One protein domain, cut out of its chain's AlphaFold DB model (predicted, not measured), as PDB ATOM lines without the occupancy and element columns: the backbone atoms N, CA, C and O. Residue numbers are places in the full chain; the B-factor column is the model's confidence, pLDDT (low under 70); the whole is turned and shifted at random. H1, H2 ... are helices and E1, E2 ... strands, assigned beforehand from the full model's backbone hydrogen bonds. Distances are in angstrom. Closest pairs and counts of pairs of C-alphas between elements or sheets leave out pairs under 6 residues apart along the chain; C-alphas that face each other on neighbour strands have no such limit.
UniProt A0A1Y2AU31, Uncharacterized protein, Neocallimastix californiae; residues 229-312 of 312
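Overview. This is residues 229 to 312 of the 312 residues of an uncharacterized protein of Neocallimastix californiae (UniProt A0A1Y2AU31). The chain is wound in stacked turns, a short solenoid: E1, E2 and E4 lie side by side as a parallel sheet along one side, E3 and E5 pair as a second, smaller sheet, and H1 and H2 lie side by side on the return paths. The first turn, after E1, is a long stretch with no named element, residues 236 to 260. The 84 printed residues hold five named strands and two named helices, in the order E1 E2 E3 H1 E4 E5 H2, a mixed class with 39 residues, under half, in named elements. The whole is compact, with a radius of gyration of the C-alphas of 12.6 A and spans of 38 by 27 by 21 A.

Along the chain. E1, residues 229 to 235, begins at C-alpha 229 (189.237, 228.226, 322.690) and is 19.6 A long. E2 is residues 261 to 265, 13.1 A, and E3 residues 268 to 270. H1 is residues 271 to 278, 10.6 A. E4 is residues 285 to 289, 12.8 A, and E5 residues 292 to 294. H2, residues 297 to 304, 10.7 A, ends at C-alpha 304 (186.533, 227.241, 302.032).

Arrangement. E1 and E2 are parallel at 1 degrees, with N 232 and O 263 2.8 A apart, within hydrogen-bond range. E2 and E4 are parallel at 6 degrees, with N 264 and O 287 at 2.9 A. E3 and E5 are parallel at 24 degrees, with N 269 and O 292 at 2.8 A. H1 and H2 touch, the closest C-alphas being those of Asp 271 and Glu 299, 6.0 A; they run the same way at a shallow tilt of 33 degrees, only just short of steep. Neither helix is on the sheet of E1, E2 and E4. In H1 and H2 every O i to N i+4 pair is within hydrogen-bond range.

Size, cuts and confidence. The C-alphas of His 239 and Glu 255, the two farthest apart, are 38.8 A apart. The printed part has no cut. The link from E1 to E2, 25 residues, is long. Residues 237 to 245 and 304 to 312 have pLDDT under 70.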
ATOM      1  N   LYS A 229     190.142 227.234 323.260       98.50
ATOM      2  CA  LYS A 229     189.237 228.226 322.690       98.50
ATOM      3  C   LYS A 229     189.893 229.598 322.701       98.50
ATOM      4  O   LYS A 229     190.228 230.113 323.766       98.50
ATOM      5  N   LEU A 230     190.017 230.185 321.517       97.94
ATOM      6  CA  LEU A 230     190.491 231.547 321.318       97.94
ATOM      7  C   LEU A 230     189.394 232.349 320.618       97.94
ATOM      8  O   LEU A 230     188.935 231.983 319.539       97.94
ATOM      9  N   ASN A 231     188.944 233.421 321.260       97.19
ATOM     10  CA  ASN A 231     187.945 234.333 320.713       97.19
ATOM     11  C   ASN A 231     188.541 235.735 320.646       97.19
ATOM     12  O   ASN A 231     188.937 236.279 321.675       97.19
ATOM     13  N   ILE A 232     188.609 236.304 319.448       94.19
ATOM     14  CA  ILE A 232     189.184 237.619 319.211       94.19
ATOM     15  C   ILE A 232     188.147 238.502 318.534       94.19
ATOM     16  O   ILE A 232     187.580 238.126 317.510       94.19
ATOM     17  N   GLN A 233     187.901 239.673 319.115       91.19
ATOM     18  CA  GLN A 233     186.893 240.611 318.638       91.19
ATOM     19  C   GLN A 233     187.493 242.005 318.520       91.19
ATOM     20  O   GLN A 233     187.961 242.572 319.509       91.19
ATOM     21  N   LEU A 234     187.449 242.560 317.317       87.12
ATOM     22  CA  LEU A 234     187.794 243.947 317.057       87.12
ATOM     23  C   LEU A 234     186.516 244.729 316.793       87.12
ATOM     24  O   LEU A 234     185.759 244.433 315.873       87.12
ATOM     25  N   TYR A 235     186.278 245.735 317.617       81.62
ATOM     26  CA  TYR A 235     185.138 246.624 317.483       81.62
ATOM     27  C   TYR A 235     185.617 248.058 317.639       81.62
ATOM     28  O   TYR A 235     186.681 248.350 318.172       81.62
ATOM     29  N   SER A 236     184.836 248.971 317.113       74.50
ATOM     30  CA  SER A 236     184.978 250.396 317.344       74.50
ATOM     31  C   SER A 236     183.874 250.832 318.300       74.50
ATOM     32  O   SER A 236     182.898 250.110 318.509       74.50
ATOM     33  N   ASN A 237     183.990 252.041 318.841       64.88
ATOM     34  CA  ASN A 237     182.885 252.617 319.599       64.88
ATOM     35  C   ASN A 237     181.714 253.054 318.695       64.88
ATOM     36  O   ASN A 237     180.660 253.374 319.233       64.88
ATOM     37  N   PHE A 238     181.856 253.071 317.360       64.81
ATOM     38  CA  PHE A 238     180.782 253.498 316.458       64.81
ATOM     39  C   PHE A 238     179.541 252.599 316.607       64.81
ATOM     40  O   PHE A 238     179.643 251.400 316.863       64.81
ATOM     41  N   HIS A 239     178.349 253.164 316.416       60.25
ATOM     42  CA  HIS A 239     177.104 252.396 316.339       60.25
ATOM     43  C   HIS A 239     176.768 252.024 314.883       60.25
ATOM     44  O   HIS A 239     177.011 252.798 313.958       60.25
ATOM     45  N   GLY A 240     176.137 250.863 314.676       58.97
ATOM     46  CA  GLY A 240     175.678 250.403 313.355       58.97
ATOM     47  C   GLY A 240     176.750 249.656 312.555       58.97
ATOM     48  O   GLY A 240     177.743 249.225 313.113       58.97
ATOM     49  N   ALA A 241     176.571 249.484 311.241       53.44
ATOM     50  CA  ALA A 241     177.491 248.694 310.404       53.44
ATOM     51  C   ALA A 241     178.944 249.223 310.377       53.44
ATOM     52  O   ALA A 241     179.861 248.479 310.055       53.44
ATOM     53  N   ALA A 242     179.158 250.489 310.754       60.44
ATOM     54  CA  ALA A 242     180.479 251.092 310.926       60.44
ATOM     55  C   ALA A 242     181.142 250.746 312.276       60.44
ATOM     56  O   ALA A 242     182.241 251.218 312.549       60.44
ATOM     57  N   SER A 243     180.497 249.929 313.124       62.78
ATOM     58  CA  SER A 243     180.999 249.549 314.447       62.78
ATOM     59  C   SER A 243     182.216 248.631 314.409       62.78
ATOM     60  O   SER A 243     182.765 248.333 315.465       62.78
ATOM     61  N   PHE A 244     182.669 248.184 313.240       64.94
ATOM     62  CA  PHE A 244     183.772 247.234 313.108       64.94
ATOM     63  C   PHE A 244     184.976 247.895 312.454       64.94
ATOM     64  O   PHE A 244     184.863 248.584 311.444       64.94
ATOM     65  N   LEU A 245     186.142 247.680 313.056       68.56
ATOM     66  CA  LEU A 245     187.386 248.291 312.595       68.56
ATOM     67  C   LEU A 245     187.909 247.617 311.332       68.56
ATOM     68  O   LEU A 245     188.524 248.280 310.500       68.56
ATOM     69  N   HIS A 246     187.679 246.302 311.214       76.00
ATOM     70  CA  HIS A 246     188.282 245.456 310.187       76.00
ATOM     71  C   HIS A 246     189.787 245.726 310.058       76.00
ATOM     72  O   HIS A 246     190.310 245.895 308.953       76.00
ATOM     73  N   ASP A 247     190.454 245.822 311.210       80.56
ATOM     74  CA  ASP A 247     191.900 245.986 311.294       80.56
ATOM     75  C   ASP A 247     192.589 244.618 311.224       80.56
ATOM     76  O   ASP A 247     191.960 243.562 311.381       80.56
ATOM     77  N   GLU A 248     193.883 244.651 310.949       80.38
ATOM     78  CA  GLU A 248     194.734 243.475 310.858       80.38
ATOM     79  C   GLU A 248     195.198 243.038 312.248       80.38
ATOM     80  O   GLU A 248     195.462 243.847 313.138       80.38
ATOM     81  N   LEU A 249     195.322 241.725 312.434       81.38
ATOM     82  CA  LEU A 249     195.862 241.141 313.653       81.38
ATOM     83  C   LEU A 249     197.173 240.434 313.363       81.38
ATOM     84  O   LEU A 249     197.285 239.675 312.404       81.38
ATOM     85  N   ASN A 250     198.130 240.610 314.267       83.44
ATOM     86  CA  ASN A 250     199.316 239.772 314.298       83.44
ATOM     87  C   ASN A 250     198.987 238.455 315.015       83.44
ATOM     88  O   ASN A 250     199.165 238.337 316.231       83.44
ATOM     89  N   LEU A 251     198.434 237.495 314.274       90.81
ATOM     90  CA  LEU A 251     198.365 236.111 314.727       90.81
ATOM     91  C   LEU A 251     199.711 235.449 314.443       90.81
ATOM     92  O   LEU A 251     200.246 235.581 313.353       90.81
ATOM     93  N   GLU A 252     200.244 234.734 315.422       93.88
ATOM     94  CA  GLU A 252     201.451 233.932 315.252       93.88
ATOM     95  C   GLU A 252     201.268 232.666 316.079       93.88
ATOM     96  O   GLU A 252     201.389 232.695 317.307       93.88
ATOM     97  N   PHE A 253     200.887 231.566 315.436       94.62
ATOM     98  CA  PHE A 253     200.707 230.284 316.112       94.62
ATOM     99  C   PHE A 253     201.994 229.461 316.055       94.62
ATOM    100  O   PHE A 253     202.802 229.562 315.133       94.62
ATOM    101  N   THR A 254     202.181 228.604 317.056       91.75
ATOM    102  CA  THR A 254     203.323 227.684 317.131       91.75
ATOM    103  C   THR A 254     202.836 226.242 317.102       91.75
ATOM    104  O   THR A 254     201.668 225.968 317.357       91.75
ATOM    105  N   GLU A 255     203.745 225.287 316.915       87.00
ATOM    106  CA  GLU A 255     203.427 223.853 317.010       87.00
ATOM    107  C   GLU A 255     202.851 223.436 318.381       87.00
ATOM    108  O   GLU A 255     202.259 222.368 318.511       87.00
ATOM    109  N   LYS A 256     203.021 224.268 319.420       86.12
ATOM    110  CA  LYS A 256     202.457 224.042 320.761       86.12
ATOM    111  C   LYS A 256     201.006 224.504 320.891       86.12
ATOM    112  O   LYS A 256     200.354 224.154 321.874       86.12
ATOM    113  N   SER A 257     200.520 225.314 319.954       92.19
ATOM    114  CA  SER A 257     199.183 225.895 319.995       92.19
ATOM    115  C   SER A 257     198.143 224.791 319.789       92.19
ATOM    116  O   SER A 257     198.095 224.146 318.746       92.19
ATOM    117  N   ASN A 258     197.298 224.566 320.796       92.88
ATOM    118  CA  ASN A 258     196.327 223.466 320.825       92.88
ATOM    119  C   ASN A 258     194.880 223.950 320.618       92.88
ATOM    120  O   ASN A 258     193.936 223.439 321.224       92.88
ATOM    121  N   ILE A 259     194.712 224.982 319.792       96.56
ATOM    122  CA  ILE A 259     193.415 225.619 319.572       96.56
ATOM    123  C   ILE A 259     192.496 224.657 318.813       96.56
ATOM    124  O   ILE A 259     192.819 224.192 317.724       96.56
ATOM    125  N   GLU A 260     191.336 224.386 319.405       96.06
ATOM    126  CA  GLU A 260     190.253 223.601 318.814       96.06
ATOM    127  C   GLU A 260     189.143 224.506 318.264       96.06
ATOM    128  O   GLU A 260     188.490 224.154 317.287       96.06
ATOM    129  N   ASN A 261     188.913 225.669 318.881       96.25
ATOM    130  CA  ASN A 261     187.866 226.602 318.476       96.25
ATOM    131  C   ASN A 261     188.445 228.009 318.338       96.25
ATOM    132  O   ASN A 261     188.881 228.597 319.335       96.25
ATOM    133  N   LEU A 262     188.430 228.542 317.118       95.50
ATOM    134  CA  LEU A 262     188.909 229.881 316.799       95.50
ATOM    135  C   LEU A 262     187.748 230.745 316.303       95.50
ATOM    136  O   LEU A 262     187.133 230.458 315.276       95.50
ATOM    137  N   TYR A 263     187.461 231.814 317.041       94.81
ATOM    138  CA  TYR A 263     186.421 232.782 316.703       94.81
ATOM    139  C   TYR A 263     187.075 234.127 316.418       94.81
ATOM    140  O   TYR A 263     187.733 234.691 317.292       94.81
ATOM    141  N   LEU A 264     186.891 234.628 315.202       92.12
ATOM    142  CA  LEU A 264     187.428 235.900 314.735       92.12
ATOM    143  C   LEU A 264     186.256 236.804 314.361       92.12
ATOM    144  O   LEU A 264     185.458 236.454 313.493       92.12
ATOM    145  N   HIS A 265     186.138 237.946 315.032       89.88
ATOM    146  CA  HIS A 265     185.043 238.887 314.839       89.88
ATOM    147  C   HIS A 265     185.550 240.301 314.537       89.88
ATOM    148  O   HIS A 265     186.378 240.823 315.284       89.88
ATOM    149  N   GLY A 266     185.040 240.933 313.477       87.25
ATOM    150  CA  GLY A 266     185.372 242.326 313.145       87.25
ATOM    151  C   GLY A 266     186.793 242.539 312.605       87.25
ATOM    152  O   GLY A 266     187.323 243.644 312.698       87.25
ATOM    153  N   ILE A 267     187.427 241.491 312.068       86.38
ATOM    154  CA  ILE A 267     188.845 241.469 311.667       86.38
ATOM    155  C   ILE A 267     188.974 241.476 310.139       86.38
ATOM    156  O   ILE A 267     188.114 240.940 309.434       86.38
ATOM    157  N   ARG A 268     190.056 242.062 309.612       88.00
ATOM    158  CA  ARG A 268     190.464 241.860 308.216       88.00
ATOM    159  C   ARG A 268     191.345 240.621 308.094       88.00
ATOM    160  O   ARG A 268     192.416 240.552 308.688       88.00
ATOM    161  N   ILE A 269     190.878 239.656 307.314       88.50
ATOM    162  CA  ILE A 269     191.542 238.382 307.054       88.50
ATOM    163  C   ILE A 269     192.350 238.511 305.765       88.50
ATOM    164  O   ILE A 269     191.776 238.735 304.698       88.50
ATOM    165  N   LYS A 270     193.669 238.367 305.889       90.50
ATOM    166  CA  LYS A 270     194.641 238.366 304.788       90.50
ATOM    167  C   LYS A 270     195.296 237.000 304.629       90.50
ATOM    168  O   LYS A 270     195.200 236.172 305.533       90.50
ATOM    169  N   ASP A 271     196.016 236.809 303.527       90.25
ATOM    170  CA  ASP A 271     196.742 235.572 303.212       90.25
ATOM    171  C   ASP A 271     197.597 235.084 304.401       90.25
ATOM    172  O   ASP A 271     197.468 233.947 304.841       90.25
ATOM    173  N   ASN A 272     198.357 235.981 305.041       90.44
ATOM    174  CA  ASN A 272     199.158 235.637 306.223       90.44
ATOM    175  C   ASN A 272     198.320 235.151 307.422       90.44
ATOM    176  O   ASN A 272     198.772 234.324 308.204       90.44
ATOM    177  N   THR A 273     197.093 235.648 307.586       91.12
ATOM    178  CA  THR A 273     196.176 235.201 308.642       91.12
ATOM    179  C   THR A 273     195.732 233.768 308.364       91.12
ATOM    180  O   THR A 273     195.641 232.962 309.287       91.12
ATOM    181  N   VAL A 274     195.479 233.447 307.091       90.75
ATOM    182  CA  VAL A 274     195.126 232.097 306.640       90.75
ATOM    183  C   VAL A 274     196.288 231.136 306.860       90.75
ATOM    184  O   VAL A 274     196.082 230.091 307.476       90.75
ATOM    185  N   ASP A 275     197.501 231.524 306.463       91.00
ATOM    186  CA  ASP A 275     198.720 230.739 306.677       91.00
ATOM    187  C   ASP A 275     198.915 230.366 308.152       91.00
ATOM    188  O   ASP A 275     199.235 229.224 308.477       91.00
ATOM    189  N   GLU A 276     198.688 231.308 309.071       93.44
ATOM    190  CA  GLU A 276     198.781 231.055 310.512       93.44
ATOM    191  C   GLU A 276     197.692 230.096 311.001       93.44
ATOM    192  O   GLU A 276     197.984 229.162 311.750       93.44
ATOM    193  N   ILE A 277     196.443 230.277 310.559       92.06
ATOM    194  CA  ILE A 277     195.334 229.373 310.903       92.06
ATOM    195  C   ILE A 277     195.622 227.950 310.412       92.06
ATOM    196  O   ILE A 277     195.369 226.992 311.142       92.06
ATOM    197  N   LEU A 278     196.200 227.797 309.217       89.44
ATOM    198  CA  LEU A 278     196.555 226.504 308.627       89.44
ATOM    199  C   LEU A 278     197.620 225.734 309.422       89.44
ATOM    200  O   LEU A 278     197.718 224.516 309.278       89.44
ATOM    201  N   LYS A 279     198.385 226.398 310.301       91.69
ATOM    202  CA  LYS A 279     199.311 225.721 311.228       91.69
ATOM    203  C   LYS A 279     198.587 224.986 312.361       91.69
ATOM    204  O   LYS A 279     199.197 224.157 313.041       91.69
ATOM    205  N   LEU A 280     197.313 225.296 312.614       92.00
ATOM    206  CA  LEU A 280     196.543 224.709 313.707       92.00
ATOM    207  C   LEU A 280     195.971 223.347 313.305       92.00
ATOM    208  O   LEU A 280     194.963 223.239 312.613       92.00
ATOM    209  N   ASN A 281     196.574 222.282 313.826       88.81
ATOM    210  CA  ASN A 281     196.217 220.910 313.451       88.81
ATOM    211  C   ASN A 281     194.976 220.347 314.171       88.81
ATOM    212  O   ASN A 281     194.495 219.276 313.811       88.81
ATOM    213  N   ASN A 282     194.469 221.035 315.202       91.12
ATOM    214  CA  ASN A 282     193.403 220.535 316.081       91.12
ATOM    215  C   ASN A 282     192.078 221.298 315.942       91.12
ATOM    216  O   ASN A 282     191.167 221.073 316.744       91.12
ATOM    217  N   ILE A 283     191.960 222.186 314.949       91.25
ATOM    218  CA  ILE A 283     190.755 222.992 314.732       91.25
ATOM    219  C   ILE A 283     189.548 222.092 314.456       91.25
ATOM    220  O   ILE A 283     189.561 221.224 313.587       91.25
ATOM    221  N   LYS A 284     188.488 222.330 315.223       91.75
ATOM    222  CA  LYS A 284     187.158 221.722 315.105       91.75
ATOM    223  C   LYS A 284     186.125 222.742 314.661       91.75
ATOM    224  O   LYS A 284     185.202 222.400 313.931       91.75
ATOM    225  N   GLU A 285     186.274 223.980 315.123       91.31
ATOM    226  CA  GLU A 285     185.415 225.092 314.746       91.31
ATOM    227  C   GLU A 285     186.267 226.319 314.420       91.31
ATOM    228  O   GLU A 285     187.043 226.802 315.248       91.31
ATOM    229  N   LEU A 286     186.084 226.838 313.210       91.75
ATOM    230  CA  LEU A 286     186.580 228.134 312.780       91.75
ATOM    231  C   LEU A 286     185.372 228.983 312.404       91.75
ATOM    232  O   LEU A 286     184.591 228.610 311.524       91.75
ATOM    233  N   LYS A 287     185.209 230.117 313.082       90.88
ATOM    234  CA  LYS A 287     184.114 231.047 312.825       90.88
ATOM    235  C   LYS A 287     184.665 232.432 312.551       90.88
ATOM    236  O   LYS A 287     185.355 233.014 313.387       90.88
ATOM    237  N   PHE A 288     184.254 232.965 311.413       88.69
ATOM    238  CA  PHE A 288     184.394 234.370 311.083       88.69
ATOM    239  C   PHE A 288     183.045 235.053 311.294       88.69
ATOM    240  O   PHE A 288     182.000 234.488 310.958       88.69
ATOM    241  N   ASP A 289     183.053 236.249 311.865       86.31
ATOM    242  CA  ASP A 289     181.849 237.055 312.025       86.31
ATOM    243  C   ASP A 289     182.155 238.527 311.756       86.31
ATOM    244  O   ASP A 289     183.067 239.106 312.338       86.31
ATOM    245  N   THR A 290     181.400 239.136 310.845       85.75
ATOM    246  CA  THR A 290     181.600 240.530 310.437       85.75
ATOM    247  C   THR A 290     183.065 240.830 310.058       85.75
ATOM    248  O   THR A 290     183.647 241.841 310.437       85.75
ATOM    249  N   CYS A 291     183.703 239.905 309.337       84.69
ATOM    250  CA  CYS A 291     185.075 240.047 308.841       84.69
ATOM    251  C   CYS A 291     185.109 240.572 307.400       84.69
ATOM    252  O   CYS A 291     184.176 240.345 306.631       84.69
ATOM    253  N   ILE A 292     186.223 241.204 307.023       86.69
ATOM    254  CA  ILE A 292     186.556 241.512 305.622       86.69
ATOM    255  C   ILE A 292     187.621 240.524 305.157       86.69
ATOM    256  O   ILE A 292     188.583 240.290 305.881       86.69
ATOM    257  N   PHE A 293     187.469 239.970 303.957       87.12
ATOM    258  CA  PHE A 293     188.463 239.096 303.338       87.12
ATOM    259  C   PHE A 293     189.211 239.868 302.250       87.12
ATOM    260  O   PHE A 293     188.597 240.361 301.308       87.12
ATOM    261  N   ASP A 294     190.525 239.970 302.407       89.44
ATOM    262  CA  ASP A 294     191.465 240.545 301.446       89.44
ATOM    263  C   ASP A 294     192.452 239.437 301.062       89.44
ATOM    264  O   ASP A 294     193.568 239.364 301.578       89.44
ATOM    265  N   LEU A 295     191.949 238.488 300.265       88.06
ATOM    266  CA  LEU A 295     192.614 237.229 299.938       88.06
ATOM    267  C   LEU A 295     192.802 237.080 298.437       88.06
ATOM    268  O   LEU A 295     191.952 237.503 297.648       88.06
ATOM    269  N   ASN A 296     193.877 236.401 298.054       88.19
ATOM    270  CA  ASN A 296     193.994 235.871 296.701       88.19
ATOM    271  C   ASN A 296     193.086 234.629 296.501       88.19
ATOM    272  O   ASN A 296     192.611 234.021 297.465       88.19
ATOM    273  N   ASP A 297     192.847 234.234 295.245       84.19
ATOM    274  CA  ASP A 297     191.944 233.115 294.907       84.19
ATOM    275  C   ASP A 297     192.389 231.761 295.511       84.19
ATOM    276  O   ASP A 297     191.556 230.914 295.854       84.19
ATOM    277  N   GLU A 298     193.701 231.544 295.656       85.44
ATOM    278  CA  GLU A 298     194.267 230.315 296.224       85.44
ATOM    279  C   GLU A 298     193.973 230.215 297.728       85.44
ATOM    280  O   GLU A 298     193.452 229.196 298.191       85.44
ATOM    281  N   GLU A 299     194.243 231.280 298.485       83.56
ATOM    282  CA  GLU A 299     193.984 231.344 299.928       83.56
ATOM    283  C   GLU A 299     192.496 231.303 300.253       83.56
ATOM    284  O   GLU A 299     192.074 230.637 301.205       83.56
ATOM    285  N   TYR A 300     191.671 231.934 299.413       80.19
ATOM    286  CA  TYR A 300     190.223 231.833 299.538       80.19
ATOM    287  C   TYR A 300     189.768 230.368 299.481       80.19
ATOM    288  O   TYR A 300     189.035 229.906 300.356       80.19
ATOM    289  N   THR A 301     190.282 229.605 298.511       80.69
ATOM    290  CA  THR A 301     189.961 228.179 298.339       80.69
ATOM    291  C   THR A 301     190.446 227.326 299.521       80.69
ATOM    292  O   THR A 301     189.770 226.376 299.923       80.69
ATOM    293  N   LYS A 302     191.598 227.656 300.122       81.62
ATOM    294  CA  LYS A 302     192.102 226.966 301.324       81.62
ATOM    295  C   LYS A 302     191.154 227.149 302.514       81.62
ATOM    296  O   LYS A 302     190.840 226.168 303.189       81.62
ATOM    297  N   LEU A 303     190.644 228.365 302.729       76.50
ATOM    298  CA  LEU A 303     189.674 228.653 303.791       76.50
ATOM    299  C   LEU A 303     188.305 228.002 303.578       76.50
ATOM    300  O   LEU A 303     187.676 227.617 304.565       76.50
ATOM    301  N   GLU A 304     187.837 227.861 302.331       67.69
ATOM    302  CA  GLU A 304     186.533 227.241 302.032       67.69
ATOM    303  C   GLU A 304     186.387 225.844 302.653       67.69
ATOM    304  O   GLU A 304     185.278 225.425 302.987       67.69
ATOM    305  N   ASN A 305     187.504 225.147 302.861       66.25
ATOM    306  CA  ASN A 305     187.534 223.800 303.419       66.25
ATOM    307  C   ASN A 305     187.578 223.753 304.961       66.25
ATOM    308  O   ASN A 305     187.550 222.657 305.521       66.25
ATOM    309  N   LEU A 306     187.653 224.898 305.658       66.12
ATOM    310  CA  LEU A 306     187.964 224.971 307.098       66.12
ATOM    311  C   LEU A 306     186.840 225.507 308.003       66.12
ATOM    312  O   LEU A 306     186.948 225.358 309.220       66.12
ATOM    313  N   GLY A 307     185.761 226.107 307.483       59.22
ATOM    314  CA  GLY A 307     184.684 226.619 308.346       59.22
ATOM    315  C   GLY A 307     183.526 227.342 307.648       59.22
ATOM    316  O   GLY A 307     183.551 227.598 306.446       59.22
ATOM    317  N   ASN A 308     182.487 227.679 308.425       56.78
ATOM    318  CA  ASN A 308     181.323 228.441 307.952       56.78
ATOM    319  C   ASN A 308     181.678 229.928 307.767       56.78
ATOM    320  O   ASN A 308     182.282 230.547 308.645       56.78
ATOM    321  N   ARG A 309     181.276 230.503 306.624       55.31
ATOM    322  CA  ARG A 309     181.563 231.898 306.241       55.31
ATOM    323  C   ARG A 309     180.787 232.909 307.097       55.31
ATOM    324  O   ARG A 309     179.675 232.622 307.542       55.31
ATOM    325  N   CYS A 310     181.331 234.126 307.217       48.94
ATOM    326  CA  CYS A 310     180.512 235.319 307.451       48.94
ATOM    327  C   CYS A 310     179.436 235.392 306.355       48.94
ATOM    328  O   CYS A 310     179.782 235.211 305.183       48.94
ATOM    329  N   PRO A 311     178.169 235.687 306.676       41.44
ATOM    330  CA  PRO A 311     177.249 236.142 305.648       41.44
ATOM    331  C   PRO A 311     177.798 237.448 305.053       41.44
ATOM    332  O   PRO A 311     178.138 238.363 305.804       41.44
ATOM    333  N   MET A 312     177.948 237.479 303.724       38.75
ATOM    334  CA  MET A 312     178.117 238.729 302.971       38.75
ATOM    335  C   MET A 312     176.873 239.603 303.119       38.75
ATOM    336  O   MET A 312     175.761 239.024 303.170       38.75
TER     337      MET A 312